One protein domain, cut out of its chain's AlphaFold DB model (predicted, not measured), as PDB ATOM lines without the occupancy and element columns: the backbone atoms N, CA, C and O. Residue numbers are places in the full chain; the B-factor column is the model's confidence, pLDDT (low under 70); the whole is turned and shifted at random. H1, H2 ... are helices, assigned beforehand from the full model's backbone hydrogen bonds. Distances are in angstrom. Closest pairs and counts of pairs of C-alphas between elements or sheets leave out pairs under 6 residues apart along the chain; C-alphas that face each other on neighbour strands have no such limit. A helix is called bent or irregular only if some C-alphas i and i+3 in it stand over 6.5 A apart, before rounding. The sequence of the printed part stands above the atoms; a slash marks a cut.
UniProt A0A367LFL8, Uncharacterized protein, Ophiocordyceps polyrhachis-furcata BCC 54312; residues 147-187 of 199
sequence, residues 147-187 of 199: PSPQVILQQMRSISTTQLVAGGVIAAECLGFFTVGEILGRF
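This is residues 147 to 187 of the 199 residues of an uncharacterized protein of Ophiocordyceps polyrhachis-furcata BCC 54312 (UniProt A0A367LFL8). Two helices make an open L: a short arm, H1, and a much longer arm, H2, with a corner between them at residues 159 and 160. H2 makes most of the length, and the arms do not fold back on each other. The printed part has 41 residues with two named helices, H1 then H2, and no named strand; the class is all helix. The whole is extended, with a radius of gyration of the C-alphas of 15.6 A, and the C-alphas span 46 by 23 by 6 A.

The printed part begins at Pro 147, with C-alpha at (-44.303, -12.040, 4.560). H1 is residues 149 to 158, 14.2 A from first to last C-alpha, and begins with C-alpha 149 at (-49.561, -14.025, 1.427). H2 is residues 161 to 186, 37.2 A from first to last C-alpha, from C-alpha 161 at (-59.113, -1.065, 15.089) to C-alpha 186 at (-35.959, 24.547, 1.217). Neither helix is bent.

H1 and H2 are joined by a tight link of 2 residues, Ile 159 and Ser 160. The two helices are apart, with no C-alpha of the one within 8 A of the other. Residues 148 to 154, of which 149 to 154 belong to H1, stand free. Residues 156 to 187, of which 156 to 158 belong to H1 and 161 to 186 to H2, stand free too. In H1 and H2 every O i to N i+4 pair is within hydrogen-bond range.

The two C-alphas farthest apart are those of Gln 150 and Phe 187, at 46.4 A. The C-alphas of Pro 147 and Phe 187, the first and last printed, are 40.3 A apart. The printed part has no cut and no long link. The mean pLDDT of the printed part is 89.6, with 83 for H1 and 93 for H2, and no printed residue is under 70.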
ATOM      1  N   PRO A 147     -43.660 -10.841   4.043       77.94
ATOM      2  CA  PRO A 147     -44.303 -12.040   4.560       77.94
ATOM      3  C   PRO A 147     -45.105 -12.740   3.459       77.94
ATOM      4  O   PRO A 147     -45.661 -12.104   2.563       77.94
ATOM      5  N   SER A 148     -45.179 -14.068   3.538       82.06
ATOM      6  CA  SER A 148     -45.972 -14.852   2.599       82.06
ATOM      7  C   SER A 148     -47.447 -14.417   2.639       82.06
ATOM      8  O   SER A 148     -47.952 -14.001   3.691       82.06
ATOM      9  N   PRO A 149     -48.180 -14.506   1.514       78.94
ATOM     10  CA  PRO A 149     -49.561 -14.025   1.427       78.94
ATOM     11  C   PRO A 149     -50.490 -14.664   2.472       78.94
ATOM     12  O   PRO A 149     -51.431 -14.028   2.937       78.94
ATOM     13  N   GLN A 150     -50.198 -15.889   2.908       82.00
ATOM     14  CA  GLN A 150     -50.924 -16.585   3.971       82.00
ATOM     15  C   GLN A 150     -50.779 -15.879   5.328       82.00
ATOM     16  O   GLN A 150     -51.766 -15.724   6.047       82.00
ATOM     17  N   VAL A 151     -49.574 -15.405   5.656       82.06
ATOM     18  CA  VAL A 151     -49.295 -14.658   6.892       82.06
ATOM     19  C   VAL A 151     -49.969 -13.290   6.842       82.06
ATOM     20  O   VAL A 151     -50.612 -12.894   7.810       82.06
ATOM     21  N   ILE A 152     -49.932 -12.613   5.689       81.88
ATOM     22  CA  ILE A 152     -50.615 -11.324   5.494       81.88
ATOM     23  C   ILE A 152     -52.123 -11.465   5.725       81.88
ATOM     24  O   ILE A 152     -52.713 -10.667   6.449       81.88
ATOM     25  N   LEU A 153     -52.757 -12.497   5.162       84.88
ATOM     26  CA  LEU A 153     -54.194 -12.730   5.342       84.88
ATOM     27  C   LEU A 153     -54.564 -13.003   6.806       84.88
ATOM     28  O   LEU A 153     -55.597 -12.520   7.276       84.88
ATOM     29  N   GLN A 154     -53.733 -13.744   7.539       83.94
ATOM     30  CA  GLN A 154     -53.938 -13.964   8.973       83.94
ATOM     31  C   GLN A 154     -53.727 -12.683   9.787       83.94
ATOM     32  O   GLN A 154     -54.474 -12.415  10.730       83.94
ATOM     33  N   GLN A 155     -52.766 -11.854   9.392       82.31
ATOM     34  CA  GLN A 155     -52.446 -10.602  10.066       82.31
ATOM     35  C   GLN A 155     -53.514  -9.527   9.825       82.31
ATOM     36  O   GLN A 155     -53.947  -8.870  10.765       82.31
ATOM     37  N   MET A 156     -54.048  -9.417   8.605       81.00
ATOM     38  CA  MET A 156     -55.174  -8.521   8.312       81.00
ATOM     39  C   MET A 156     -56.447  -8.918   9.063       81.00
ATOM     40  O   MET A 156     -57.194  -8.047   9.497       81.00
ATOM     41  N   ARG A 157     -56.695 -10.222   9.247       84.19
ATOM     42  CA  ARG A 157     -57.849 -10.707  10.024       84.19
ATOM     43  C   ARG A 157     -57.695 -10.499  11.531       84.19
ATOM     44  O   ARG A 157     -58.702 -10.482  12.230       84.19
ATOM     45  N   SER A 158     -56.466 -10.371  12.026       85.38
ATOM     46  CA  SER A 158     -56.164 -10.204  13.454       85.38
ATOM     47  C   SER A 158     -55.835  -8.763  13.857       85.38
ATOM     48  O   SER A 158     -55.651  -8.494  15.044       85.38
ATOM     49  N   ILE A 159     -55.810  -7.821  12.907       87.12
ATOM     50  CA  ILE A 159     -55.629  -6.398  13.201       87.12
ATOM     51  C   ILE A 159     -56.851  -5.857  13.945       87.12
ATOM     52  O   ILE A 159     -57.987  -5.925  13.478       87.12
ATOM     53  N   SER A 160     -56.594  -5.271  15.112       89.38
ATOM     54  CA  SER A 160     -57.607  -4.516  15.849       89.38
ATOM     55  C   SER A 160     -57.710  -3.084  15.321       89.38
ATOM     56  O   SER A 160     -56.731  -2.498  14.853       89.38
ATOM     57  N   THR A 161     -58.889  -2.475  15.450       89.62
ATOM     58  CA  THR A 161     -59.113  -1.065  15.089       89.62
ATOM     59  C   THR A 161     -58.155  -0.128  15.827       89.62
ATOM     60  O   THR A 161     -57.650   0.819  15.234       89.62
ATOM     61  N   THR A 162     -57.818  -0.435  17.082       91.06
ATOM     62  CA  THR A 162     -56.827   0.305  17.876       91.06
ATOM     63  C   THR A 162     -55.439   0.291  17.236       91.06
ATOM     64  O   THR A 162     -54.786   1.328  17.177       91.06
ATOM     65  N   GLN A 163     -54.988  -0.859  16.722       88.38
ATOM     66  CA  GLN A 163     -53.694  -0.966  16.037       88.38
ATOM     67  C   GLN A 163     -53.687  -0.198  14.714       88.38
ATOM     68  O   GLN A 163     -52.687   0.435  14.384       88.38
ATOM     69  N   LEU A 164     -54.804  -0.210  13.983       92.38
ATOM     70  CA  LEU A 164     -54.936   0.535  12.733       92.38
ATOM     71  C   LEU A 164     -54.910   2.046  12.984       92.38
ATOM     72  O   LEU A 164     -54.175   2.761  12.308       92.38
ATOM     73  N   VAL A 165     -55.644   2.528  13.992       95.00
ATOM     74  CA  VAL A 165     -55.627   3.947  14.381       95.00
ATOM     75  C   VAL A 165     -54.237   4.358  14.855       95.00
ATOM     76  O   VAL A 165     -53.723   5.367  14.386       95.00
ATOM     77  N   ALA A 166     -53.595   3.568  15.720       93.75
ATOM     78  CA  ALA A 166     -52.237   3.854  16.178       93.75
ATOM     79  C   ALA A 166     -51.240   3.902  15.008       93.75
ATOM     80  O   ALA A 166     -50.461   4.847  14.901       93.75
ATOM     81  N   GLY A 167     -51.309   2.935  14.088       93.62
ATOM     82  CA  GLY A 167     -50.485   2.922  12.879       93.62
ATOM     83  C   GLY A 167     -50.745   4.125  11.971       93.62
ATOM     84  O   GLY A 167     -49.802   4.722  11.460       93.62
ATOM     85  N   GLY A 168     -52.009   4.526  11.817       95.38
ATOM     86  CA  GLY A 168     -52.401   5.712  11.055       95.38
ATOM     87  C   GLY A 168     -51.881   7.013  11.667       95.38
ATOM     88  O   GLY A 168     -51.382   7.867  10.938       95.38
ATOM     89  N   VAL A 169     -51.932   7.146  12.998       95.56
ATOM     90  CA  VAL A 169     -51.368   8.300  13.716       95.56
ATOM     91  C   VAL A 169     -49.854   8.364  13.515       95.56
ATOM     92  O   VAL A 169     -49.354   9.404  13.101       95.56
ATOM     93  N   ILE A 170     -49.139   7.249  13.686       95.06
ATOM     94  CA  ILE A 170     -47.683   7.195  13.471       95.06
ATOM     95  C   ILE A 170     -47.329   7.534  12.014       95.06
ATOM     96  O   ILE A 170     -46.383   8.274  11.753       95.06
ATOM     97  N   ALA A 171     -48.094   7.031  11.042       96.50
ATOM     98  CA  ALA A 171     -47.881   7.356   9.633       96.50
ATOM     99  C   ALA A 171     -48.099   8.854   9.351       96.50
ATOM    100  O   ALA A 171     -47.304   9.470   8.637       96.50
ATOM    101  N   ALA A 172     -49.139   9.449   9.941       96.31
ATOM    102  CA  ALA A 172     -49.403  10.880   9.845       96.31
ATOM    103  C   ALA A 172     -48.300  11.717  10.516       96.31
ATOM    104  O   ALA A 172     -47.894  12.738   9.962       96.31
ATOM    105  N   GLU A 173     -47.764  11.276  11.655       93.06
ATOM    106  CA  GLU A 173     -46.626  11.913  12.329       93.06
ATOM    107  C   GLU A 173     -45.360  11.868  11.466       93.06
ATOM    108  O   GLU A 173     -44.709  12.897  11.276       93.06
ATOM    109  N   CYS A 174     -45.037  10.713  10.878       93.56
ATOM    110  CA  CYS A 174     -43.913  10.569   9.950       93.56
ATOM    111  C   CYS A 174     -44.048  11.499   8.734       93.56
ATOM    112  O   CYS A 174     -43.078  12.159   8.355       93.56
ATOM    113  N   LEU A 175     -45.249  11.597   8.151       96.44
ATOM    114  CA  LEU A 175     -45.539  12.536   7.060       96.44
ATOM    115  C   LEU A 175     -45.375  13.989   7.533       96.44
ATOM    116  O   LEU A 175     -44.741  14.799   6.855       96.44
ATOM    117  N   GLY A 176     -45.866  14.310   8.730       94.12
ATOM    118  CA  GLY A 176     -45.671  15.607   9.372       94.12
ATOM    119  C   GLY A 176     -44.190  15.977   9.485       94.12
ATOM    120  O   GLY A 176     -43.779  17.021   8.978       94.12
ATOM    121  N   PHE A 177     -43.357  15.105  10.057       93.81
ATOM    122  CA  PHE A 177     -41.913  15.344  10.160       93.81
ATOM    123  C   PHE A 177     -41.229  15.473   8.798       93.81
ATOM    124  O   PHE A 177     -40.354  16.326   8.646       93.81
ATOM    125  N   PHE A 178     -41.644  14.687   7.803       94.56
ATOM    126  CA  PHE A 178     -41.132  14.806   6.439       94.56
ATOM    127  C   PHE A 178     -41.405  16.199   5.854       94.56
ATOM    128  O   PHE A 178     -40.478  16.861   5.388       94.56
ATOM    129  N   THR A 179     -42.642  16.694   5.958       93.62
ATOM    130  CA  THR A 179     -43.004  18.032   5.447       93.62
ATOM    131  C   THR A 179     -42.280  19.159   6.183       93.62
ATOM    132  O   THR A 179     -41.793  20.095   5.550       93.62
ATOM    133  N   VAL A 180     -42.120  19.056   7.507       93.06
ATOM    134  CA  VAL A 180     -41.290  19.992   8.285       93.06
ATOM    135  C   VAL A 180     -39.833  19.951   7.812       93.06
ATOM    136  O   VAL A 180     -39.200  21.000   7.669       93.06
ATOM    137  N   GLY A 181     -39.311  18.759   7.518       91.19
ATOM    138  CA  GLY A 181     -37.987  18.565   6.933       91.19
ATOM    139  C   GLY A 181     -37.833  19.247   5.573       91.19
ATOM    140  O   GLY A 181     -36.834  19.929   5.351       91.19
ATOM    141  N   GLU A 182     -38.828  19.149   4.691       91.75
ATOM    142  CA  GLU A 182     -38.820  19.852   3.402       91.75
ATOM    143  C   GLU A 182     -38.873  21.378   3.561       91.75
ATOM    144  O   GLU A 182     -38.139  22.091   2.869       91.75
ATOM    145  N   ILE A 183     -39.683  21.886   4.500       92.44
ATOM    146  CA  ILE A 183     -39.753  23.321   4.824       92.44
ATOM    147  C   ILE A 183     -38.380  23.833   5.270       92.44
ATOM    148  O   ILE A 183     -37.939  24.884   4.799       92.44
ATOM    149  N   LEU A 184     -37.691  23.094   6.148       90.38
ATOM    150  CA  LEU A 184     -36.346  23.441   6.614       90.38
ATOM    151  C   LEU A 184     -35.301  23.308   5.503       90.38
ATOM    152  O   LEU A 184     -34.486  24.209   5.327       90.38
ATOM    153  N   GLY A 185     -35.343  22.226   4.724       90.88
ATOM    154  CA  GLY A 185     -34.401  21.979   3.632       90.88
ATOM    155  C   GLY A 185     -34.511  22.999   2.499       90.88
ATOM    156  O   GLY A 185     -33.518  23.304   1.841       90.88
ATOM    157  N   ARG A 186     -35.704  23.562   2.279       89.19
ATOM    158  CA  ARG A 186     -35.959  24.547   1.217       89.19
ATOM    159  C   ARG A 186     -36.183  25.974   1.730       89.19
ATOM    160  O   ARG A 186     -36.429  26.861   0.913       89.19
ATOM    161  N   PHE A 187     -36.095  26.196   3.045       88.19
ATOM    162  CA  PHE A 187     -36.321  27.472   3.744       88.19
ATOM    163  C   PHE A 187     -37.565  28.242   3.266       88.19
ATOM    164  O   PHE A 187     -37.564  29.473   3.179       88.19
TER     165      PHE A 187